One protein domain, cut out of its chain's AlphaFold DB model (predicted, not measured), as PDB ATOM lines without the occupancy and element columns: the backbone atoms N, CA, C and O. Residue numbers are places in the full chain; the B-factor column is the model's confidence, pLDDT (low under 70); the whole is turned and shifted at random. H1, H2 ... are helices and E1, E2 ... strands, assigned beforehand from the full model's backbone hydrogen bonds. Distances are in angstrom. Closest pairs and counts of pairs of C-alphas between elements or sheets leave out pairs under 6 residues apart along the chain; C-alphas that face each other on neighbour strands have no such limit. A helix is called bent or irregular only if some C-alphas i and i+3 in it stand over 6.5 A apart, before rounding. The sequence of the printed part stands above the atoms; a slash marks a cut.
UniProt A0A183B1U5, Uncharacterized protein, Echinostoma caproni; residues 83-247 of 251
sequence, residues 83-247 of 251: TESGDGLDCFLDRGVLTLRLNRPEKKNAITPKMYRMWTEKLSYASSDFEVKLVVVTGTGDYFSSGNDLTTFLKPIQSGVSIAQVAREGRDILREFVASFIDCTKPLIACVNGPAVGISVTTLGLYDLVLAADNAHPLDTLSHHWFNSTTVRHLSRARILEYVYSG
ATOM      1  N   THR A  83     -38.185 -11.127  28.393       47.09
ATOM      2  CA  THR A  83     -37.446 -12.112  27.611       47.09
ATOM      3  C   THR A  83     -38.463 -13.092  27.063       47.09
ATOM      4  O   THR A  83     -38.947 -13.962  27.785       47.09
ATOM      5  N   GLU A  84     -38.798 -12.958  25.787       62.69
ATOM      6  CA  GLU A  84     -39.435 -14.054  25.067       62.69
ATOM      7  C   GLU A  84     -38.319 -14.879  24.428       62.69
ATOM      8  O   GLU A  84     -37.765 -14.510  23.390       62.69
ATOM      9  N   SER A  85     -37.948 -15.985  25.079       64.81
ATOM     10  CA  SER A  85     -37.079 -16.990  24.467       64.81
ATOM     11  C   SER A  85     -37.865 -17.715  23.380       64.81
ATOM     12  O   SER A  85     -38.724 -18.554  23.655       64.81
ATOM     13  N   GLY A  86     -37.607 -17.331  22.133       66.06
ATOM     14  CA  GLY A  86     -38.156 -17.973  20.952       66.06
ATOM     15  C   GLY A  86     -37.375 -19.217  20.550       66.06
ATOM     16  O   GLY A  86     -36.261 -19.456  21.003       66.06
ATOM     17  N   ASP A  87     -37.946 -19.999  19.638       84.19
ATOM     18  CA  ASP A  87     -37.330 -21.196  19.048       84.19
ATOM     19  C   ASP A  87     -36.152 -20.812  18.126       84.19
ATOM     20  O   ASP A  87     -36.275 -20.772  16.900       84.19
ATOM     21  N   GLY A  88     -35.027 -20.431  18.741       91.94
ATOM     22  CA  GLY A  88     -33.796 -19.975  18.093       91.94
ATOM     23  C   GLY A  88     -33.661 -18.464  17.882       91.94
ATOM     24  O   GLY A  88     -32.638 -18.026  17.353       91.94
ATOM     25  N   LEU A  89     -34.651 -17.665  18.290       96.00
ATOM     26  CA  LEU A  89     -34.624 -16.199  18.231       96.00
ATOM     27  C   LEU A  89     -35.098 -15.615  19.565       96.00
ATOM     28  O   LEU A  89     -36.298 -15.577  19.835       96.00
ATOM     29  N   ASP A  90     -34.162 -15.148  20.384       95.69
ATOM     30  CA  ASP A  90     -34.486 -14.438  21.619       95.69
ATOM     31  C   ASP A  90     -34.876 -12.996  21.305       95.69
ATOM     32  O   ASP A  90     -34.229 -12.330  20.494       95.69
ATOM     33  N   CYS A  91     -35.905 -12.501  21.987       94.31
ATOM     34  CA  CYS A  91     -36.353 -11.119  21.864       94.31
ATOM     35  C   CYS A  91     -36.428 -10.471  23.244       94.31
ATOM     36  O   CYS A  91     -37.064 -11.019  24.146       94.31
ATOM     37  N   PHE A  92     -35.821  -9.296  23.396       92.56
ATOM     38  CA  PHE A  92     -35.971  -8.494  24.607       92.56
ATOM     39  C   PHE A  92     -35.928  -6.997  24.310       92.56
ATOM     40  O   PHE A  92     -35.190  -6.541  23.436       92.56
ATOM     41  N   LEU A  93     -36.742  -6.237  25.040       93.06
ATOM     42  CA  LEU A  93     -36.835  -4.784  24.941       93.06
ATOM     43  C   LEU A  93     -36.215  -4.151  26.189       93.06
ATOM     44  O   LEU A  93     -36.679  -4.396  27.300       93.06
ATOM     45  N   ASP A  94     -35.188  -3.324  25.999       90.19
ATOM     46  CA  ASP A  94     -34.530  -2.587  27.082       90.19
ATOM     47  C   ASP A  94     -34.333  -1.119  26.688       90.19
ATOM     48  O   ASP A  94     -33.743  -0.812  25.652       90.19
ATOM     49  N   ARG A  95     -34.864  -0.189  27.492       92.69
ATOM     50  CA  ARG A  95     -34.767   1.276  27.283       92.69
ATOM     51  C   ARG A  95     -35.111   1.754  25.853       92.69
ATOM     52  O   ARG A  95     -34.617   2.786  25.389       92.69
ATOM     53  N   GLY A  96     -36.017   1.045  25.178       89.81
ATOM     54  CA  GLY A  96     -36.466   1.320  23.807       89.81
ATOM     55  C   GLY A  96     -35.609   0.691  22.705       89.81
ATOM     56  O   GLY A  96     -35.824   0.979  21.528       89.81
ATOM     57  N   VAL A  97     -34.654  -0.165  23.058       95.25
ATOM     58  CA  VAL A  97     -33.882  -0.992  22.128       95.25
ATOM     59  C   VAL A  97     -34.499  -2.383  22.097       95.25
ATOM     60  O   VAL A  97     -34.403  -3.126  23.074       95.25
ATOM     61  N   LEU A  98     -35.144  -2.736  20.983       97.56
ATOM     62  CA  LEU A  98     -35.589  -4.108  20.752       97.56
ATOM     63  C   LEU A  98     -34.409  -4.913  20.213       97.56
ATOM     64  O   LEU A  98     -33.949  -4.665  19.101       97.56
ATOM     65  N   THR A  99     -33.928  -5.880  20.983       97.31
ATOM     66  CA  THR A  99     -32.852  -6.772  20.549       97.31
ATOM     67  C   THR A  99     -33.434  -8.092  20.072       97.31
ATOM     68  O   THR A  99     -34.144  -8.766  20.820       97.31
ATOM     69  N   LEU A 100     -33.105  -8.463  18.838       97.69
ATOM     70  CA  LEU A 100     -33.374  -9.769  18.247       97.69
ATOM     71  C   LEU A 100     -32.054 -10.538  18.198       97.69
ATOM     72  O   LEU A 100     -31.143 -10.195  17.442       97.69
ATOM     73  N   ARG A 101     -31.923 -11.563  19.033       97.62
ATOM     74  CA  ARG A 101     -30.684 -12.330  19.156       97.62
ATOM     75  C   ARG A 101     -30.876 -13.736  18.608       97.62
ATOM     76  O   ARG A 101     -31.649 -14.520  19.154       97.62
ATOM     77  N   LEU A 102     -30.139 -14.073  17.550       97.81
ATOM     78  CA  LEU A 102     -30.075 -15.439  17.038       97.81
ATOM     79  C   LEU A 102     -29.422 -16.316  18.110       97.81
ATOM     80  O   LEU A 102     -28.303 -16.035  18.543       97.81
ATOM     81  N   ASN A 103     -30.125 -17.342  18.579       96.94
ATOM     82  CA  ASN A 103     -29.703 -18.138  19.729       96.94
ATOM     83  C   ASN A 103     -29.788 -19.637  19.426       96.94
ATOM     84  O   ASN A 103     -30.597 -20.370  19.987       96.94
ATOM     85  N   ARG A 104     -28.957 -20.072  18.472       96.62
ATOM     86  CA  ARG A 104     -28.685 -21.485  18.160       96.62
ATOM     87  C   ARG A 104     -27.179 -21.689  17.951       96.62
ATOM     88  O   ARG A 104     -26.769 -22.092  16.851       96.62
ATOM     89  N   PRO A 105     -26.323 -21.338  18.929       95.62
ATOM     90  CA  PRO A 105     -24.869 -21.356  18.755       95.62
ATOM     91  C   PRO A 105     -24.336 -22.736  18.332       95.62
ATOM     92  O   PRO A 105     -23.441 -22.829  17.494       95.62
ATOM     93  N   GLU A 106     -24.954 -23.821  18.798       95.00
ATOM     94  CA  GLU A 106     -24.641 -25.211  18.438       95.00
ATOM     95  C   GLU A 106     -24.908 -25.546  16.961       95.00
ATOM     96  O   GLU A 106     -24.356 -26.503  16.414       95.00
ATOM     97  N   LYS A 107     -25.739 -24.742  16.292       95.25
ATOM     98  CA  LYS A 107     -25.990 -24.783  14.847       95.25
ATOM     99  C   LYS A 107     -25.443 -23.546  14.141       95.25
ATOM    100  O   LYS A 107     -25.908 -23.230  13.051       95.25
ATOM    101  N   LYS A 108     -24.481 -22.839  14.749       95.19
ATOM    102  CA  LYS A 108     -23.894 -21.600  14.212       95.19
ATOM    103  C   LYS A 108     -24.963 -20.566  13.839       95.19
ATOM    104  O   LYS A 108     -24.847 -19.875  12.832       95.19
ATOM    105  N   ASN A 109     -26.034 -20.495  14.630       97.12
ATOM    106  CA  ASN A 109     -27.183 -19.618  14.416       97.12
ATOM    107  C   ASN A 109     -27.854 -19.808  13.039       97.12
ATOM    108  O   ASN A 109     -28.308 -18.841  12.422       97.12
ATOM    109  N   ALA A 110     -27.916 -21.050  12.540       96.12
ATOM    110  CA  ALA A 110     -28.639 -21.383  11.316       96.12
ATOM    111  C   ALA A 110     -30.139 -21.044  11.433       96.12
ATOM    112  O   ALA A 110     -30.801 -21.392  12.416       96.12
ATOM    113  N   ILE A 111     -30.679 -20.387  10.409       95.94
ATOM    114  CA  ILE A 111     -32.015 -19.788  10.384       95.94
ATOM    115  C   ILE A 111     -33.034 -20.815   9.884       95.94
ATOM    116  O   ILE A 111     -32.918 -21.347   8.776       95.94
ATOM    117  N   THR A 112     -34.053 -21.084  10.699       95.38
ATOM    118  CA  THR A 112     -35.181 -21.958  10.343       95.38
ATOM    119  C   THR A 112     -36.346 -21.158   9.741       95.38
ATOM    120  O   THR A 112     -36.467 -19.959   9.993       95.38
ATOM    121  N   PRO A 113     -37.290 -21.806   9.028       92.00
ATOM    122  CA  PRO A 113     -38.552 -21.184   8.608       92.00
ATOM    123  C   PRO A 113     -39.340 -20.522   9.747       92.00
ATOM    124  O   PRO A 113     -40.013 -19.518   9.534       92.00
ATOM    125  N   LYS A 114     -39.264 -21.066  10.969       93.69
ATOM    126  CA  LYS A 114     -39.933 -20.487  12.138       93.69
ATOM    127  C   LYS A 114     -39.233 -19.215  12.610       93.69
ATOM    128  O   LYS A 114     -39.914 -18.232  12.875       93.69
ATOM    129  N   MET A 115     -37.899 -19.210  12.631       96.38
ATOM    130  CA  MET A 115     -37.121 -18.008  12.940       96.38
ATOM    131  C   MET A 115     -37.398 -16.885  11.936       96.38
ATOM    132  O   MET A 115     -37.561 -15.752  12.367       96.38
ATOM    133  N   TYR A 116     -37.529 -17.187  10.636       95.62
ATOM    134  CA  TYR A 116     -37.939 -16.185   9.641       95.62
ATOM    135  C   TYR A 116     -39.257 -15.512  10.014       95.62
ATOM    136  O   TYR A 116     -39.312 -14.291  10.078       95.62
ATOM    137  N   ARG A 117     -40.299 -16.298  10.311       95.12
ATOM    138  CA  ARG A 117     -41.617 -15.760  10.681       95.12
ATOM    139  C   ARG A 117     -41.554 -14.920  11.952       95.12
ATOM    140  O   ARG A 117     -42.018 -13.789  11.943       95.12
ATOM    141  N   MET A 118     -40.904 -15.431  13.000       95.81
ATOM    142  CA  MET A 118     -40.733 -14.690  14.254       95.81
ATOM    143  C   MET A 118     -39.997 -13.369  14.034       95.81
ATOM    144  O   MET A 118     -40.364 -12.342  14.594       95.81
ATOM    145  N   TRP A 119     -38.964 -13.372  13.199       96.25
ATOM    146  CA  TRP A 119     -38.202 -12.171  12.901       96.25
ATOM    147  C   TRP A 119     -39.045 -11.151  12.120       96.25
ATOM    148  O   TRP A 119     -39.137  -9.996  12.538       96.25
ATOM    149  N   THR A 120     -39.737 -11.584  11.062       96.12
ATOM    150  CA  THR A 120     -40.704 -10.767  10.309       96.12
ATOM    151  C   THR A 120     -41.740 -10.129  11.241       96.12
ATOM    152  O   THR A 120     -41.969  -8.919  11.197       96.12
ATOM    153  N   GLU A 121     -42.331 -10.926  12.135       96.06
ATOM    154  CA  GLU A 121     -43.315 -10.470  13.120       96.06
ATOM    155  C   GLU A 121     -42.730  -9.414  14.060       96.06
ATOM    156  O   GLU A 121     -43.374  -8.400  14.322       96.06
ATOM    157  N   LYS A 122     -41.494  -9.595  14.539       96.56
ATOM    158  CA  LYS A 122     -40.855  -8.643  15.456       96.56
ATOM    159  C   LYS A 122     -40.470  -7.327  14.783       96.56
ATOM    160  O   LYS A 122     -40.574  -6.285  15.426       96.56
ATOM    161  N   LEU A 123     -40.097  -7.337  13.503       96.00
ATOM    162  CA  LEU A 123     -39.865  -6.105  12.733       96.00
ATOM    163  C   LEU A 123     -41.170  -5.337  12.470       96.00
ATOM    164  O   LEU A 123     -41.207  -4.105  12.570       96.00
ATOM    165  N   SER A 124     -42.262  -6.059  12.206       94.25
ATOM    166  CA  SER A 124     -43.598  -5.466  12.098       94.25
ATOM    167  C   SER A 124     -44.067  -4.887  13.440       94.25
ATOM    168  O   SER A 124     -44.491  -3.731  13.513       94.25
ATOM    169  N   TYR A 125     -43.891  -5.640  14.530       93.94
ATOM    170  CA  TYR A 125     -44.184  -5.193  15.891       93.94
ATOM    171  C   TYR A 125     -43.405  -3.923  16.246       93.94
ATOM    172  O   TYR A 125     -44.015  -2.931  16.640       93.94
ATOM    173  N   ALA A 126     -42.091  -3.902  16.000       94.94
ATOM    174  CA  ALA A 126     -41.253  -2.731  16.239       94.94
ATOM    175  C   ALA A 126     -41.811  -1.470  15.572       94.94
ATOM    176  O   ALA A 126     -41.749  -0.396  16.153       94.94
ATOM    177  N   SER A 127     -42.391  -1.593  14.378       91.25
ATOM    178  CA  SER A 127     -42.938  -0.455  13.632       91.25
ATOM    179  C   SER A 127     -44.237   0.101  14.217       91.25
ATOM    180  O   SER A 127     -44.525   1.285  14.038       91.25
ATOM    181  N   SER A 128     -45.016  -0.734  14.908       91.94
ATOM    182  CA  SER A 128     -46.302  -0.353  15.512       91.94
ATOM    183  C   SER A 128     -46.188   0.081  16.975       91.94
ATOM    184  O   SER A 128     -47.061   0.799  17.462       91.94
ATOM    185  N   ASP A 129     -45.109  -0.294  17.661       91.44
ATOM    186  CA  ASP A 129     -44.875   0.074  19.054       91.44
ATOM    187  C   ASP A 129     -44.127   1.419  19.184       91.44
ATOM    188  O   ASP A 129     -43.107   1.685  18.532       91.44
ATOM    189  N   PHE A 130     -44.640   2.308  20.038       89.81
ATOM    190  CA  PHE A 130     -44.022   3.604  20.321       89.81
ATOM    191  C   PHE A 130     -42.886   3.508  21.350       89.81
ATOM    192  O   PHE A 130     -42.034   4.398  21.382       89.81
ATOM    193  N   GLU A 131     -42.850   2.452  22.167       93.00
ATOM    194  CA  GLU A 131     -41.775   2.205  23.128       93.00
ATOM    195  C   GLU A 131     -40.486   1.773  22.420       93.00
ATOM    196  O   GLU A 131     -39.386   2.095  22.878       93.00
ATOM    197  N   VAL A 132     -40.602   1.123  21.256       96.00
ATOM    198  CA  VAL A 132     -39.459   0.745  20.420       96.00
ATOM    199  C   VAL A 132     -38.924   1.967  19.669       96.00
ATOM    200  O   VAL A 132     -39.599   2.586  18.841       96.00
ATOM    201  N   LYS A 133     -37.667   2.313  19.948       93.69
ATOM    202  CA  LYS A 133     -36.931   3.421  19.322       93.69
ATOM    203  C   LYS A 133     -36.018   2.946  18.198       93.69
ATOM    204  O   LYS A 133     -35.849   3.681  17.232       93.69
ATOM    205  N   LEU A 134     -35.440   1.754  18.328       96.06
ATOM    206  CA  LEU A 134     -34.601   1.105  17.319       96.06
ATOM    207  C   LEU A 134     -34.583  -0.412  17.529       96.06
ATOM    208  O   LEU A 134     -34.908  -0.894  18.619       96.06
ATOM    209  N   VAL A 135     -34.168  -1.145  16.497       97.69
ATOM    210  CA  VAL A 135     -33.994  -2.599  16.542       97.69
ATOM    211  C   VAL A 135     -32.523  -2.945  16.344       97.69
ATOM    212  O   VAL A 135     -31.882  -2.450  15.418       97.69
ATOM    213  N   VAL A 136     -32.000  -3.823  17.197       97.00
ATOM    214  CA  VAL A 136     -30.667  -4.418  17.062       97.00
ATOM    215  C   VAL A 136     -30.817  -5.896  16.748       97.00
ATOM    216  O   VAL A 136     -31.594  -6.590  17.398       97.00
ATOM    217  N   VAL A 137     -30.037  -6.393  15.794       97.56
ATOM    218  CA  VAL A 137     -29.923  -7.825  15.510       97.56
ATOM    219  C   VAL A 137     -28.495  -8.289  15.752       97.56
ATOM    220  O   VAL A 137     -27.550  -7.667  15.273       97.56
ATOM    221  N   THR A 138     -28.324  -9.395  16.473       96.56
ATOM    222  CA  THR A 138     -27.009 -10.004  16.726       96.56
ATOM    223  C   THR A 138     -27.103 -11.525  16.875       96.56
ATOM    224  O   THR A 138     -28.202 -12.072  16.966       96.56
ATOM    225  N   GLY A 139     -25.969 -12.223  16.884       95.81
ATOM    226  CA  GLY A 139     -25.883 -13.661  17.129       95.81
ATOM    227  C   GLY A 139     -25.347 -13.993  18.521       95.81
ATOM    228  O   GLY A 139     -24.630 -13.213  19.142       95.81
ATOM    229  N   THR A 140     -25.695 -15.175  19.021       96.00
ATOM    230  CA  THR A 140     -25.125 -15.746  20.248       96.00
ATOM    231  C   THR A 140     -23.885 -16.569  19.912       96.00
ATOM    232  O   THR A 140     -23.905 -17.360  18.968       96.00
ATOM    233  N   GLY A 141     -22.825 -16.428  20.711       93.12
ATOM    234  CA  GLY A 141     -21.575 -17.174  20.544       93.12
ATOM    235  C   GLY A 141     -20.694 -16.626  19.420       93.12
ATOM    236  O   GLY A 141     -20.686 -15.427  19.154       93.12
ATOM    237  N   ASP A 142     -19.956 -17.517  18.759       89.19
ATOM    238  CA  ASP A 142     -18.872 -17.137  17.839       89.19
ATOM    239  C   ASP A 142     -19.332 -16.820  16.410       89.19
ATOM    240  O   ASP A 142     -18.519 -16.462  15.564       89.19
ATOM    241  N   TYR A 143     -20.623 -16.983  16.107       91.00
ATOM    242  CA  TYR A 143     -21.193 -16.733  14.783       91.00
ATOM    243  C   TYR A 143     -22.286 -15.676  14.861       91.00
ATOM    244  O   TYR A 143     -23.099 -15.677  15.787       91.00
ATOM    245  N   PHE A 144     -22.370 -14.837  13.829       92.50
ATOM    246  CA  PHE A 144     -23.602 -14.104  13.578       92.50
ATOM    247  C   PHE A 144     -24.656 -15.095  13.075       92.50
ATOM    248  O   PHE A 144     -25.621 -15.369  13.782       92.50
ATOM    249  N   SER A 145     -24.423 -15.723  11.915       96.06
ATOM    250  CA  SER A 145     -25.253 -16.819  11.396       96.06
ATOM    251  C   SER A 145     -24.572 -17.577  10.260       96.06
ATOM    252  O   SER A 145     -23.938 -16.980   9.397       96.06
ATOM    253  N   SER A 146     -24.769 -18.894  10.192       92.00
ATOM    254  CA  SER A 146     -24.379 -19.719   9.046       92.00
ATOM    255  C   SER A 146     -25.416 -19.748   7.910       92.00
ATOM    256  O   SER A 146     -25.302 -20.576   7.007       92.00
ATOM    257  N   GLY A 147     -26.436 -18.885   7.938       91.00
ATOM    258  CA  GLY A 147     -27.476 -18.819   6.912       91.00
ATOM    259  C   GLY A 147     -28.597 -19.836   7.132       91.00
ATOM    260  O   GLY A 147     -28.968 -20.110   8.268       91.00
ATOM    261  N   ASN A 148     -29.178 -20.383   6.061       91.06
ATOM    262  CA  ASN A 148     -30.329 -21.288   6.159       91.06
ATOM    263  C   ASN A 148     -29.982 -22.624   6.830       91.06
ATOM    264  O   ASN A 148     -29.012 -23.286   6.464       91.06
ATOM    265  N   ASP A 149     -30.845 -23.080   7.738       92.06
ATOM    266  CA  ASP A 149     -30.784 -24.438   8.276       92.06
ATOM    267  C   ASP A 149     -31.254 -25.449   7.220       92.06
ATOM    268  O   ASP A 149     -32.437 -25.789   7.122       92.06
ATOM    269  N   LEU A 150     -30.306 -25.945   6.421       84.12
ATOM    270  CA  LEU A 150     -30.576 -26.888   5.334       84.12
ATOM    271  C   LEU A 150     -31.314 -28.143   5.814       84.12
ATOM    272  O   LEU A 150     -32.150 -28.668   5.085       84.12
ATOM    273  N   THR A 151     -31.072 -28.605   7.046       84.81
ATOM    274  CA  THR A 151     -31.770 -29.787   7.573       84.81
ATOM    275  C   THR A 151     -33.266 -29.529   7.723       84.81
ATOM    276  O   THR A 151     -34.083 -30.380   7.372       84.81
ATOM    277  N   THR A 152     -33.638 -28.321   8.151       83.50
ATOM    278  CA  THR A 152     -35.043 -27.936   8.298       83.50
ATOM    279  C   THR A 152     -35.712 -27.708   6.943       83.50
ATOM    280  O   THR A 152     -36.864 -28.098   6.764       83.50
ATOM    281  N   PHE A 153     -34.994 -27.136   5.971       78.25
ATOM    282  CA  PHE A 153     -35.521 -26.902   4.621       78.25
ATOM    283  C   PHE A 153     -35.664 -28.184   3.782       78.25
ATOM    284  O   PHE A 153     -36.550 -28.257   2.934       78.25
ATOM    285  N   LEU A 154     -34.837 -29.205   4.023       79.38
ATOM    286  CA  LEU A 154     -34.900 -30.482   3.301       79.38
ATOM    287  C   LEU A 154     -35.904 -31.478   3.902       79.38
ATOM    288  O   LEU A 154     -36.395 -32.351   3.186       79.38
ATOM    289  N   LYS A 155     -36.251 -31.343   5.188       85.56
ATOM    290  CA  LYS A 155     -37.161 -32.262   5.893       85.56
ATOM    291  C   LYS A 155     -38.520 -32.464   5.194       85.56
ATOM    292  O   LYS A 155     -38.932 -33.614   5.075       85.56
ATOM    293  N   PRO A 156     -39.220 -31.429   4.681       82.69
ATOM    294  CA  PRO A 156     -40.488 -31.635   3.976       82.69
ATOM    295  C   PRO A 156     -40.329 -32.468   2.698       82.69
ATOM    296  O   PRO A 156     -41.168 -33.320   2.419       82.69
ATOM    297  N   ILE A 157     -39.229 -32.269   1.960       81.88
ATOM    298  CA  ILE A 157     -38.919 -33.037   0.743       81.88
ATOM    299  C   ILE A 157     -38.730 -34.516   1.098       81.88
ATOM    300  O   ILE A 157     -39.295 -35.390   0.448       81.88
ATOM    301  N   GLN A 158     -37.990 -34.796   2.175       84.19
ATOM    302  CA  GLN A 158     -37.773 -36.156   2.680       84.19
ATOM    303  C   GLN A 158     -39.072 -36.827   3.153       84.19
ATOM    304  O   GLN A 158     -39.205 -38.043   3.046       84.19
ATOM    305  N   SER A 159     -40.046 -36.042   3.618       89.25
ATOM    306  CA  SER A 159     -41.382 -36.510   4.007       89.25
ATOM    307  C   SER A 159     -42.375 -36.621   2.840       89.25
ATOM    308  O   SER A 159     -43.564 -36.833   3.075       89.25
ATOM    309  N   GLY A 160     -41.924 -36.468   1.589       87.31
ATOM    310  CA  GLY A 160     -42.751 -36.652   0.391       87.31
ATOM    311  C   GLY A 160     -43.454 -35.392  -0.127       87.31
ATOM    312  O   GLY A 160     -44.252 -35.484  -1.060       87.31
ATOM    313  N   VAL A 161     -43.165 -34.207   0.425       87.81
ATOM    314  CA  VAL A 161     -43.662 -32.940  -0.131       87.81
ATOM    315  C   VAL A 161     -42.925 -32.634  -1.434       87.81
ATOM    316  O   VAL A 161     -41.703 -32.750  -1.522       87.81
ATOM    317  N   SER A 162     -43.662 -32.210  -2.465       89.75
ATOM    318  CA  SER A 162     -43.049 -31.883  -3.756       89.75
ATOM    319  C   SER A 162     -42.036 -30.736  -3.632       89.75
ATOM    320  O   SER A 162     -42.299 -29.724  -2.978       89.75
ATOM    321  N   ILE A 163     -40.905 -30.848  -4.334       82.44
ATOM    322  CA  ILE A 163     -39.863 -29.804  -4.380       82.44
ATOM    323  C   ILE A 163     -40.458 -28.457  -4.815       82.44
ATOM    324  O   ILE A 163     -40.134 -27.416  -4.249       82.44
ATOM    325  N   ALA A 164     -41.377 -28.476  -5.785       82.62
ATOM    326  CA  ALA A 164     -42.042 -27.274  -6.275       82.62
ATOM    327  C   ALA A 164     -42.871 -26.574  -5.185       82.62
ATOM    328  O   ALA A 164     -42.925 -25.347  -5.158       82.62
ATOM    329  N   GLN A 165     -43.510 -27.331  -4.291       80.88
ATOM    330  CA  GLN A 165     -44.242 -26.761  -3.165       80.88
ATOM    331  C   GLN A 165     -43.293 -26.162  -2.124       80.88
ATOM    332  O   GLN A 165     -43.473 -25.004  -1.762       80.88
ATOM    333  N   VAL A 166     -42.244 -26.889  -1.729       77.50
ATOM    334  CA  VAL A 166     -41.239 -26.386  -0.773       77.50
ATOM    335  C   VAL A 166     -40.570 -25.108  -1.291       77.50
ATOM    336  O   VAL A 166     -40.379 -24.154  -0.541       77.50
ATOM    337  N   ALA A 167     -40.274 -25.045  -2.591       78.19
ATOM    338  CA  ALA A 167     -39.705 -23.857  -3.221       78.19
ATOM    339  C   ALA A 167     -40.672 -22.658  -3.237       78.19
ATOM    340  O   ALA A 167     -40.226 -21.522  -3.088       78.19
ATOM    341  N   ARG A 168     -41.984 -22.886  -3.417       81.06
ATOM    342  CA  ARG A 168     -42.999 -21.819  -3.324       81.06
ATOM    343  C   ARG A 168     -43.099 -21.282  -1.899       81.06
ATOM    344  O   ARG A 168     -42.956 -20.083  -1.710       81.06
ATOM    345  N   GLU A 169     -43.232 -22.166  -0.915       82.19
ATOM    346  CA  GLU A 169     -43.307 -21.775   0.498       82.19
ATOM    347  C   GLU A 169     -42.042 -21.024   0.946       82.19
ATOM    348  O   GLU A 169     -42.130 -19.986   1.596       82.19
ATOM    349  N   GLY A 170     -40.858 -21.498   0.545       82.00
ATOM    350  CA  GLY A 170     -39.595 -20.812   0.825       82.00
ATOM    351  C   GLY A 170     -39.516 -19.421   0.188       82.00
ATOM    352  O   GLY A 170     -39.034 -18.484   0.821       82.00
ATOM    353  N   ARG A 171     -40.023 -19.262  -1.042       83.06
ATOM    354  CA  ARG A 171     -40.096 -17.961  -1.721       83.06
ATOM    355  C   ARG A 171     -41.018 -16.991  -0.988       83.06
ATOM    356  O   ARG A 171     -40.643 -15.833  -0.828       83.06
ATOM    357  N   ASP A 172     -42.189 -17.450  -0.560       84.06
ATOM    358  CA  ASP A 172     -43.172 -16.604   0.119       84.06
ATOM    359  C   ASP A 172     -42.631 -16.123   1.473       84.06
ATOM    360  O   ASP A 172     -42.645 -14.923   1.744       84.06
ATOM    361  N   ILE A 173     -42.010 -17.022   2.251       88.75
ATOM    362  CA  ILE A 173     -41.331 -16.671   3.510       88.75
ATOM    363  C   ILE A 173     -40.237 -15.622   3.278       88.75
ATOM    364  O   ILE A 173     -40.174 -14.630   4.000       88.75
ATOM    365  N   LEU A 174     -39.372 -15.816   2.275       85.94
ATOM    366  CA  LEU A 174     -38.295 -14.864   1.984       85.94
ATOM    367  C   LEU A 174     -38.829 -13.511   1.508       85.94
ATOM    368  O   LEU A 174     -38.268 -12.478   1.865       85.94
ATOM    369  N   ARG A 175     -39.912 -13.502   0.725       86.38
ATOM    370  CA  ARG A 175     -40.555 -12.267   0.266       86.38
ATOM    371  C   ARG A 175     -41.093 -11.457   1.444       86.38
ATOM    372  O   ARG A 175     -40.824 -10.262   1.512       86.38
ATOM    373  N   GLU A 176     -41.832 -12.095   2.347       90.62
ATOM    374  CA  GLU A 176     -42.369 -11.450   3.553       90.62
ATOM    375  C   GLU A 176     -41.248 -10.961   4.469       90.62
ATOM    376  O   GLU A 176     -41.285  -9.838   4.969       90.62
ATOM    377  N   PHE A 177     -40.213 -11.783   4.634       93.44
ATOM    378  CA  PHE A 177     -39.045 -11.438   5.427       93.44
ATOM    379  C   PHE A 177     -38.346 -10.190   4.890       93.44
ATOM    380  O   PHE A 177     -38.204  -9.222   5.628       93.44
ATOM    381  N   VAL A 178     -37.989 -10.150   3.605       88.12
ATOM    382  CA  VAL A 178     -37.348  -8.974   2.993       88.12
ATOM    383  C   VAL A 178     -38.250  -7.741   3.067       88.12
ATOM    384  O   VAL A 178     -37.767  -6.663   3.417       88.12
ATOM    385  N   ALA A 179     -39.554  -7.892   2.802       87.50
ATOM    386  CA  ALA A 179     -40.513  -6.794   2.922       87.50
ATOM    387  C   ALA A 179     -40.508  -6.190   4.335       87.50
ATOM    388  O   ALA A 179     -40.470  -4.974   4.472       87.50
ATOM    389  N   SER A 180     -40.416  -7.014   5.384       94.25
ATOM    390  CA  SER A 180     -40.403  -6.512   6.764       94.25
ATOM    391  C   SER A 180     -39.198  -5.632   7.117       94.25
ATOM    392  O   SER A 180     -39.343  -4.740   7.947       94.25
ATOM    393  N   PHE A 181     -38.033  -5.813   6.482       91.38
ATOM    394  CA  PHE A 181     -36.906  -4.881   6.657       91.38
ATOM    395  C   PHE A 181     -37.133  -3.559   5.927       91.38
ATOM    396  O   PHE A 181     -36.714  -2.506   6.407       91.38
ATOM    397  N   ILE A 182     -37.745  -3.624   4.742       88.50
ATOM    398  CA  ILE A 182     -38.022  -2.452   3.906       88.50
ATOM    399  C   ILE A 182     -39.097  -1.586   4.567       88.50
ATOM    400  O   ILE A 182     -38.939  -0.371   4.649       88.50
ATOM    401  N   ASP A 183     -40.146  -2.224   5.081       90.19
ATOM    402  CA  ASP A 183     -41.303  -1.566   5.682       90.19
ATOM    403  C   ASP A 183     -41.068  -1.156   7.145       90.19
ATOM    404  O   ASP A 183     -41.887  -0.438   7.725       90.19
ATOM    405  N   CYS A 184     -39.964  -1.594   7.767       92.62
ATOM    406  CA  CYS A 184     -39.679  -1.241   9.152       92.62
ATOM    407  C   CYS A 184     -39.449   0.269   9.297       92.62
ATOM    408  O   CYS A 184     -38.561   0.849   8.671       92.62
ATOM    409  N   THR A 185     -40.229   0.912  10.166       93.00
ATOM    410  CA  THR A 185     -40.177   2.371  10.368       93.00
ATOM    411  C   THR A 185     -39.134   2.805  11.399       93.00
ATOM    412  O   THR A 185     -38.921   4.004  11.603       93.00
ATOM    413  N   LYS A 186     -38.501   1.845  12.079       93.44
ATOM    414  CA  LYS A 186     -37.496   2.081  13.120       93.44
ATOM    415  C   LYS A 186     -36.092   1.843  12.559       93.44
ATOM    416  O   LYS A 186     -35.937   0.946  11.736       93.44
ATOM    417  N   PRO A 187     -35.067   2.575  13.035       96.44
ATOM    418  CA  PRO A 187     -33.683   2.292  12.675       96.44
ATOM    419  C   PRO A 187     -33.313   0.831  12.962       96.44
ATOM    420  O   PRO A 187     -33.502   0.355  14.087       96.44
ATOM    421  N   LEU A 188     -32.768   0.151  11.955       95.75
ATOM    422  CA  LEU A 188     -32.299  -1.230  12.022       95.75
ATOM    423  C   LEU A 188     -30.774  -1.272  12.091       95.75
ATOM    424  O   LEU A 188     -30.089  -0.793  11.185       95.75
ATOM    425  N   ILE A 189     -30.242  -1.899  13.138       94.12
ATOM    426  CA  ILE A 189     -28.803  -2.044  13.358       94.12
ATOM    427  C   ILE A 189     -28.435  -3.528  13.404       94.12
ATOM    428  O   ILE A 189     -28.985  -4.283  14.204       94.12
ATOM    429  N   ALA A 190     -27.481  -3.951  12.576       93.75
ATOM    430  CA  ALA A 190     -26.863  -5.268  12.688       93.75
ATOM    431  C   ALA A 190     -25.567  -5.161  13.495       93.75
ATOM    432  O   ALA A 190     -24.657  -4.431  13.106       93.75
ATOM    433  N   CYS A 191     -25.458  -5.925  14.578       92.75
ATOM    434  CA  CYS A 191     -24.222  -6.140  15.324       92.75
ATOM    435  C   CYS A 191     -23.686  -7.537  14.981       92.75
ATOM    436  O   CYS A 191     -24.071  -8.538  15.591       92.75
ATOM    437  N   VAL A 192     -22.826  -7.604  13.969       91.56
ATOM    438  CA  VAL A 192     -22.237  -8.828  13.420       91.56
ATOM    439  C   VAL A 192     -21.047  -9.245  14.290       91.56
ATOM    440  O   VAL A 192     -19.925  -8.782  14.109       91.56
ATOM    441  N   ASN A 193     -21.316 -10.113  15.264       86.19
ATOM    442  CA  ASN A 193     -20.384 -10.581  16.302       86.19
ATOM    443  C   ASN A 193     -19.407 -11.686  15.848       86.19
ATOM    444  O   ASN A 193     -18.566 -12.120  16.630       86.19
ATOM    445  N   GLY A 194     -19.539 -12.177  14.617       83.75
ATOM    446  CA  GLY A 194     -18.750 -13.283  14.082       83.75
ATOM    447  C   GLY A 194     -19.145 -13.594  12.640       83.75
ATOM    448  O   GLY A 194     -19.842 -12.788  12.017       83.75
ATOM    449  N   PRO A 195     -18.742 -14.743  12.069       87.12
ATOM    450  CA  PRO A 195     -19.009 -15.035  10.668       87.12
ATOM    451  C   PRO A 195     -20.505 -15.010  10.330       87.12
ATOM    452  O   PRO A 195     -21.353 -15.484  11.097       87.12
ATOM    453  N   ALA A 196     -20.803 -14.460   9.154       84.56
ATOM    454  CA  ALA A 196     -22.136 -14.361   8.574       84.56
ATOM    455  C   ALA A 196     -22.119 -15.080   7.222       84.56
ATOM    456  O   ALA A 196     -21.196 -14.883   6.442       84.56
ATOM    457  N   VAL A 197     -23.099 -15.930   6.928       84.94
ATOM    458  CA  VAL A 197     -23.120 -16.733   5.697       84.94
ATOM    459  C   VAL A 197     -24.466 -16.651   4.978       84.94
ATOM    460  O   VAL A 197     -25.531 -16.653   5.608       84.94
ATOM    461  N   GLY A 198     -24.416 -16.594   3.645       85.06
ATOM    462  CA  GLY A 198     -25.575 -16.667   2.756       85.06
ATOM    463  C   GLY A 198     -26.616 -15.590   3.053       85.06
ATOM    464  O   GLY A 198     -26.294 -14.410   3.128       85.06
ATOM    465  N   ILE A 199     -27.865 -16.000   3.292       81.88
ATOM    466  CA  ILE A 199     -28.988 -15.077   3.528       81.88
ATOM    467  C   ILE A 199     -28.741 -14.074   4.664       81.88
ATOM    468  O   ILE A 199     -29.219 -12.946   4.595       81.88
ATOM    469  N   SER A 200     -27.951 -14.432   5.682       85.75
ATOM    470  CA  SER A 200     -27.602 -13.494   6.754       85.75
ATOM    471  C   SER A 200     -26.726 -12.341   6.250       85.75
ATOM    472  O   SER A 200     -26.951 -11.203   6.649       85.75
ATOM    473  N   VAL A 201     -25.823 -12.597   5.295       82.81
ATOM    474  CA  VAL A 201     -25.049 -11.567   4.582       82.81
ATOM    475  C   VAL A 201     -25.960 -10.750   3.677       82.81
ATOM    476  O   VAL A 201     -25.905  -9.524   3.704       82.81
ATOM    477  N   THR A 202     -26.855 -11.408   2.933       80.38
ATOM    478  CA  THR A 202     -27.819 -10.729   2.055       80.38
ATOM    479  C   THR A 202     -28.668  -9.716   2.827       80.38
ATOM    480  O   THR A 202     -28.909  -8.614   2.338       80.38
ATOM    481  N   THR A 203     -29.077 -10.042   4.059       84.19
ATOM    482  CA  THR A 203     -29.845  -9.102   4.889       84.19
ATOM    483  C   THR A 203     -29.048  -7.892   5.350       84.19
ATOM    484  O   THR A 203     -29.672  -6.874   5.624       84.19
ATOM    485  N   LEU A 204     -27.708  -7.940   5.406       87.31
ATOM    486  CA  LEU A 204     -26.894  -6.818   5.898       87.31
ATOM    487  C   LEU A 204     -27.145  -5.532   5.103       87.31
ATOM    488  O   LEU A 204     -27.171  -4.454   5.687       87.31
ATOM    489  N   GLY A 205     -27.429  -5.643   3.801       81.00
ATOM    490  CA  GLY A 205     -27.766  -4.487   2.961       81.00
ATOM    491  C   GLY A 205     -29.119  -3.849   3.251       81.00
ATOM    492  O   GLY A 205     -29.397  -2.752   2.772       81.00
ATOM    493  N   LEU A 206     -29.951  -4.514   4.050       86.75
ATOM    494  CA  LEU A 206     -31.264  -4.033   4.450       86.75
ATOM    495  C   LEU A 206     -31.235  -3.303   5.800       86.75
ATOM    496  O   LEU A 206     -32.241  -2.693   6.151       86.75
ATOM    497  N   TYR A 207     -30.117  -3.302   6.531       89.81
ATOM    498  CA  TYR A 207     -29.968  -2.544   7.779       89.81
ATOM    499  C   TYR A 207     -29.518  -1.114   7.514       89.81
ATOM    500  O   TYR A 207     -28.762  -0.859   6.581       89.81
ATOM    501  N   ASP A 208     -29.933  -0.186   8.373       86.62
ATOM    502  CA  ASP A 208     -29.501   1.210   8.299       86.62
ATOM    503  C   ASP A 208     -28.041   1.377   8.736       86.62
ATOM    504  O   ASP A 208     -27.325   2.222   8.192       86.62
ATOM    505  N   LEU A 209     -27.594   0.546   9.685       85.06
ATOM    506  CA  LEU A 209     -26.214   0.484  10.148       85.06
ATOM    507  C   LEU A 209     -25.774  -0.966  10.377       85.06
ATOM    508  O   LEU A 209     -26.473  -1.745  11.022       85.06
ATOM    509  N   VAL A 210     -24.571  -1.298   9.912       87.12
ATOM    510  CA  VAL A 210     -23.899  -2.565  10.221       87.12
ATOM    511  C   VAL A 210     -22.625  -2.275  11.008       87.12
ATOM    512  O   VAL A 210     -21.777  -1.507  10.556       87.12
ATOM    513  N   LEU A 211     -22.509  -2.898  12.177       83.19
ATOM    514  CA  LEU A 211     -21.325  -2.929  13.026       83.19
ATOM    515  C   LEU A 211     -20.779  -4.353  13.004       83.19
ATOM    516  O   LEU A 211     -21.479  -5.284  13.392       83.19
ATOM    517  N   ALA A 212     -19.547  -4.528  12.541       81.94
ATOM    518  CA  ALA A 212     -18.910  -5.835  12.440       81.94
ATOM    519  C   ALA A 212     -17.706  -5.913  13.379       81.94
ATOM    520  O   ALA A 212     -16.880  -5.002  13.389       81.94
ATOM    521  N   ALA A 213     -17.625  -6.991  14.159       72.31
ATOM    522  CA  ALA A 213     -16.435  -7.322  14.933       72.31
ATOM    523  C   ALA A 213     -15.275  -7.705  13.995       72.31
ATOM    524  O   ALA A 213     -15.503  -8.150  12.871       72.31
ATOM    525  N   ASP A 214     -14.027  -7.572  14.447       65.44
ATOM    526  CA  ASP A 214     -12.848  -7.829  13.598       65.44
ATOM    527  C   ASP A 214     -12.753  -9.287  13.105       65.44
ATOM    528  O   ASP A 214     -12.140  -9.568  12.077       65.44
ATOM    529  N   ASN A 215     -13.382 -10.221  13.822       63.12
ATOM    530  CA  ASN A 215     -13.495 -11.638  13.470       63.12
ATOM    531  C   ASN A 215     -14.742 -11.964  12.616       63.12
ATOM    532  O   ASN A 215     -15.045 -13.137  12.376       63.12
ATOM    533  N   ALA A 216     -15.506 -10.953  12.192       54.09
ATOM    534  CA  ALA A 216     -16.664 -11.139  11.337       54.09
ATOM    535  C   ALA A 216     -16.240 -11.276   9.873       54.09
ATOM    536  O   ALA A 216     -15.670 -10.371   9.265       54.09
ATOM    537  N   HIS A 217     -16.590 -12.414   9.279       60.19
ATOM    538  CA  HIS A 217     -16.337 -12.698   7.872       60.19
ATOM    539  C   HIS A 217     -17.662 -13.035   7.181       60.19
ATOM    540  O   HIS A 217     -18.208 -14.120   7.412       60.19
ATOM    541  N   PRO A 218     -18.215 -12.122   6.366       54.22
ATOM    542  CA  PRO A 218     -19.327 -12.424   5.483       54.22
ATOM    543  C   PRO A 218     -18.853 -13.377   4.381       54.22
ATOM    544  O   PRO A 218     -17.910 -13.072   3.653       54.22
ATOM    545  N   LEU A 219     -19.502 -14.528   4.258       50.19
ATOM    546  CA  LEU A 219     -19.323 -15.475   3.165       50.19
ATOM    547  C   LEU A 219     -20.652 -15.613   2.426       50.19
ATOM    548  O   LEU A 219     -21.577 -16.275   2.896       50.19
ATOM    549  N   ASP A 220     -20.748 -15.004   1.251       45.56
ATOM    550  CA  ASP A 220     -21.839 -15.255   0.317       45.56
ATOM    551  C   ASP A 220     -21.269 -15.798  -0.998       45.56
ATOM    552  O   ASP A 220     -20.213 -15.374  -1.467       45.56
ATOM    553  N   THR A 221     -21.983 -16.747  -1.599       39.19
ATOM    554  CA  THR A 221     -21.615 -17.439  -2.846       39.19
ATOM    555  C   THR A 221     -21.528 -16.482  -4.045       39.19
ATOM    556  O   THR A 221     -21.032 -16.865  -5.099       39.19
ATOM    557  N   LEU A 222     -21.999 -15.237  -3.891       38.19
ATOM    558  CA  LEU A 222     -21.977 -14.183  -4.910       38.19
ATOM    559  C   LEU A 222     -20.906 -13.105  -4.695       38.19
ATOM    560  O   LEU A 222     -20.825 -12.174  -5.491       38.19
ATOM    561  N   SER A 223     -20.081 -13.173  -3.649       41.12
ATOM    562  CA  SER A 223     -19.176 -12.059  -3.343       41.12
ATOM    563  C   SER A 223     -17.937 -12.519  -2.573       41.12
ATOM    564  O   SER A 223     -17.936 -12.713  -1.362       41.12
ATOM    565  N   HIS A 224     -16.847 -12.720  -3.317       34.12
ATOM    566  CA  HIS A 224     -15.651 -13.411  -2.834       34.12
ATOM    567  C   HIS A 224     -14.638 -12.558  -2.049       34.12
ATOM    568  O   HIS A 224     -13.639 -13.107  -1.602       34.12
ATOM    569  N   HIS A 225     -14.849 -11.256  -1.827       40.88
ATOM    570  CA  HIS A 225     -13.861 -10.413  -1.129       40.88
ATOM    571  C   HIS A 225     -14.537  -9.293  -0.318       40.88
ATOM    572  O   HIS A 225     -14.704  -8.188  -0.821       40.88
ATOM    573  N   TRP A 226     -14.939  -9.570   0.930       42.53
ATOM    574  CA  TRP A 226     -15.650  -8.587   1.767       42.53
ATOM    575  C   TRP A 226     -14.776  -7.834   2.779       42.53
ATOM    576  O   TRP A 226     -14.973  -6.638   2.965       42.53
ATOM    577  N   PHE A 227     -13.827  -8.486   3.455       40.59
ATOM    578  CA  PHE A 227     -13.122  -7.867   4.587       40.59
ATOM    579  C   PHE A 227     -11.697  -8.403   4.728       40.59
ATOM    580  O   PHE A 227     -11.465  -9.400   5.402       40.59
ATOM    581  N   ASN A 228     -10.730  -7.719   4.112       30.36
ATOM    582  CA  ASN A 228      -9.315  -7.848   4.463       30.36
ATOM    583  C   ASN A 228      -8.841  -6.492   5.019       30.36
ATOM    584  O   ASN A 228      -8.421  -5.617   4.266       30.36
ATOM    585  N   SER A 229      -9.043  -6.256   6.320       32.03
ATOM    586  CA  SER A 229      -8.260  -5.351   7.197       32.03
ATOM    587  C   SER A 229      -8.981  -5.096   8.527       32.03
ATOM    588  O   SER A 229     -10.202  -4.981   8.586       32.03
ATOM    589  N   THR A 230      -8.172  -5.000   9.579       29.69
ATOM    590  CA  THR A 230      -8.450  -4.958  11.022       29.69
ATOM    591  C   THR A 230      -9.194  -3.698  11.503       29.69
ATOM    592  O   THR A 230      -8.644  -2.901  12.263       29.69
ATOM    593  N   THR A 231     -10.407  -3.420  11.020       30.58
ATOM    594  CA  THR A 231     -11.186  -2.253  11.488       30.58
ATOM    595  C   THR A 231     -12.697  -2.468  11.379       30.58
ATOM    596  O   THR A 231     -13.197  -2.798  10.304       30.58
ATOM    597  N   VAL A 232     -13.435  -2.156  12.457       35.22
ATOM    598  CA  VAL A 232     -14.903  -1.997  12.476       35.22
ATOM    599  C   VAL A 232     -15.323  -0.977  11.411       35.22
ATOM    600  O   VAL A 232     -15.085   0.226  11.549       35.22
ATOM    601  N   ARG A 233     -15.956  -1.433  10.324       47.97
ATOM    602  CA  ARG A 233     -16.441  -0.551   9.248       47.97
ATOM    603  C   ARG A 233     -17.918  -0.224   9.442       47.97
ATOM    604  O   ARG A 233     -18.727  -1.119   9.643       47.97
ATOM    605  N   HIS A 234     -18.260   1.056   9.311       49.31
ATOM    606  CA  HIS A 234     -19.643   1.514   9.212       49.31
ATOM    607  C   HIS A 234     -20.059   1.479   7.740       49.31
ATOM    608  O   HIS A 234     -19.457   2.163   6.907       49.31
ATOM    609  N   LEU A 235     -21.079   0.692   7.411       52.12
ATOM    610  CA  LEU A 235     -21.641   0.630   6.063       52.12
ATOM    611  C   LEU A 235     -23.101   1.089   6.104       52.12
ATOM    612  O   LEU A 235     -23.884   0.599   6.914       52.12
ATOM    613  N   SER A 236     -23.451   2.052   5.247       46.44
ATOM    614  CA  SER A 236     -24.836   2.487   5.036       46.44
ATOM    615  C   SER A 236     -25.519   1.621   3.973       46.44
ATOM    616  O   SER A 236     -24.836   1.066   3.107       46.44
ATOM    617  N   ARG A 237     -26.863   1.563   3.980       51.59
ATOM    618  CA  ARG A 237     -27.683   0.816   2.994       51.59
ATOM    619  C   ARG A 237     -27.187   0.950   1.548       51.59
ATOM    620  O   ARG A 237     -27.035  -0.048   0.849       51.59
ATOM    621  N   ALA A 238     -26.870   2.173   1.113       38.78
ATOM    622  CA  ALA A 238     -26.399   2.447  -0.246       38.78
ATOM    623  C   ALA A 238     -25.052   1.771  -0.565       38.78
ATOM    624  O   ALA A 238     -24.905   1.172  -1.626       38.78
ATOM    625  N   ARG A 239     -24.095   1.806   0.376       39.56
ATOM    626  CA  ARG A 239     -22.776   1.184   0.190       39.56
ATOM    627  C   ARG A 239     -22.830  -0.336   0.240       39.56
ATOM    628  O   ARG A 239     -21.972  -0.971  -0.342       39.56
ATOM    629  N   ILE A 240     -23.798  -0.948   0.911       45.91
ATOM    630  CA  ILE A 240     -23.883  -2.414   0.918       45.91
ATOM    631  C   ILE A 240     -24.515  -2.914  -0.387       45.91
ATOM    632  O   ILE A 240     -24.007  -3.854  -0.989       45.91
ATOM    633  N   LEU A 241     -25.570  -2.249  -0.875       37.91
ATOM    634  CA  LEU A 241     -26.240  -2.625  -2.125       37.91
ATOM    635  C   LEU A 241     -25.336  -2.455  -3.354       37.91
ATOM    636  O   LEU A 241     -25.281  -3.351  -4.191       37.91
ATOM    637  N   GLU A 242     -24.580  -1.359  -3.450       34.16
ATOM    638  CA  GLU A 242     -23.648  -1.145  -4.564       34.16
ATOM    639  C   GLU A 242     -22.593  -2.263  -4.657       34.16
ATOM    640  O   GLU A 242     -22.265  -2.709  -5.752       34.16
ATOM    641  N   TYR A 243     -22.123  -2.801  -3.529       44.66
ATOM    642  CA  TYR A 243     -21.114  -3.869  -3.495       44.66
ATOM    643  C   TYR A 243     -21.705  -5.271  -3.704       44.66
ATOM    644  O   TYR A 243     -21.096  -6.084  -4.400       44.66
ATOM    645  N   VAL A 244     -22.907  -5.540  -3.174       40.03
ATOM    646  CA  VAL A 244     -23.651  -6.794  -3.418       40.03
ATOM    647  C   VAL A 244     -23.954  -6.977  -4.908       40.03
ATOM    648  O   VAL A 244     -23.894  -8.099  -5.407       40.03
ATOM    649  N   TYR A 245     -24.242  -5.890  -5.632       33.03
ATOM    650  CA  TYR A 245     -24.594  -5.949  -7.054       33.03
ATOM    651  C   TYR A 245     -23.423  -5.719  -8.024       33.03
ATOM    652  O   TYR A 245     -23.496  -6.199  -9.153       33.03
ATOM    653  N   SER A 246     -22.350  -5.016  -7.633       31.03
ATOM    654  CA  SER A 246     -21.224  -4.716  -8.543       31.03
ATOM    655  C   SER A 246     -20.077  -5.728  -8.510       31.03
ATOM    656  O   SER A 246     -19.248  -5.721  -9.422       31.03
ATOM    657  N   GLY A 247     -19.974  -6.563  -7.468       30.44
ATOM    658  CA  GLY A 247     -18.877  -7.528  -7.308       30.44
ATOM    659  C   GLY A 247     -17.468  -6.914  -7.339       30.44
ATOM    660  O   GLY A 247     -16.492  -7.649  -7.480       30.44
TER     661      GLY A 247
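This is residues 83 to 247 of the 251 residues of an uncharacterized protein of Echinostoma caproni (UniProt A0A183B1U5). A twisted sheet of six strands makes a wall, with H1 and H4 over one face and no named helix over the other. The long helix H3 packs on H1, and H2 makes a helical hairpin with H3 at the end farthest from the sheet, while a 24-residue link leads from E6 to H5 near H4. The 165 printed residues hold five named helices and six named strands, along the chain E1 E2 E3 H1 E4 H2 H3 E5 H4 E6 H5. The sheet, E1 E2 E3 E4 E5 E6 across, is mixed, and the class is mixed, helices and strands. The whole is compact, with a radius of gyration of the C-alphas of 15.7 A and spans of 47 by 40 by 29 A.

Start at E1, residues 83 to 85, E2, 89 to 94, and E3, 97 to 102: they form a meander, each strand the antiparallel neighbour of the one before. Look for N 84 and O 91 at 3.1 A, and N 90 and O 101 at 2.9 A. H1, residues 113 to 128, is on the sheet at a height of 9.8 A, along the strands. E4, residues 134 to 139, is parallel to E3, with N 100 and O 136 at 2.8 A. H2, residues 150 to 158, and H3, 163 to 183, are not on the sheet. They form a helical hairpin at a steep tilt of 37 degrees, only just past shallow, with C-alphas 157 and 163 closest at 6.1 A; H3 touches H2 with residues 163 to 166 alone. H3 touches H1 at a shallow tilt of 23 degrees, the same way, closest at C-alphas 120 and 177, 5.2 A. E5, residues 188 to 192, is parallel to E4, with N 191 and O 137 at 2.8 A. H4, residues 199 to 204, is on the same face as H1, over E5, 10.7 A high. E6, residues 209 to 212, is parallel to E5, with N 192 and O 211 at 2.7 A. Three right-handed strand-helix-strand units, parallel neighbour strands with helices between, are E3 H1 E4, E4 H2 H3 E5 and E5 H4 E6. H5, residues 237 to 246, is close to H4 but not clearly touching, with C-alphas 204 and 240 closest at 7.3 A. H1 has every O i to N i+4 pair within hydrogen-bond range; H2 has 3 of 5, H3 16 of 17, H4 1 of 2 and H5 5 of 6.

Find C-alpha 83 at (-37.446, -12.112, 27.611), where E1 begins. H1 runs 23.3 A, and H3 runs 30.0 A from C-alpha 163 at (-39.863, -29.804, -4.380). H2 is irregular, only just: C-alphas 153 and 156 are 6.9 A apart. H5 ends at C-alpha 246, (-21.224, -4.716, -8.543).

The C-alphas of Gly 160 and Thr 231 are farthest apart, 48.0 A. The printed part has no cut; the link from E6 to H5 is long. Look for pLDDT under 70 at residues 83 to 86 and 214 to 247.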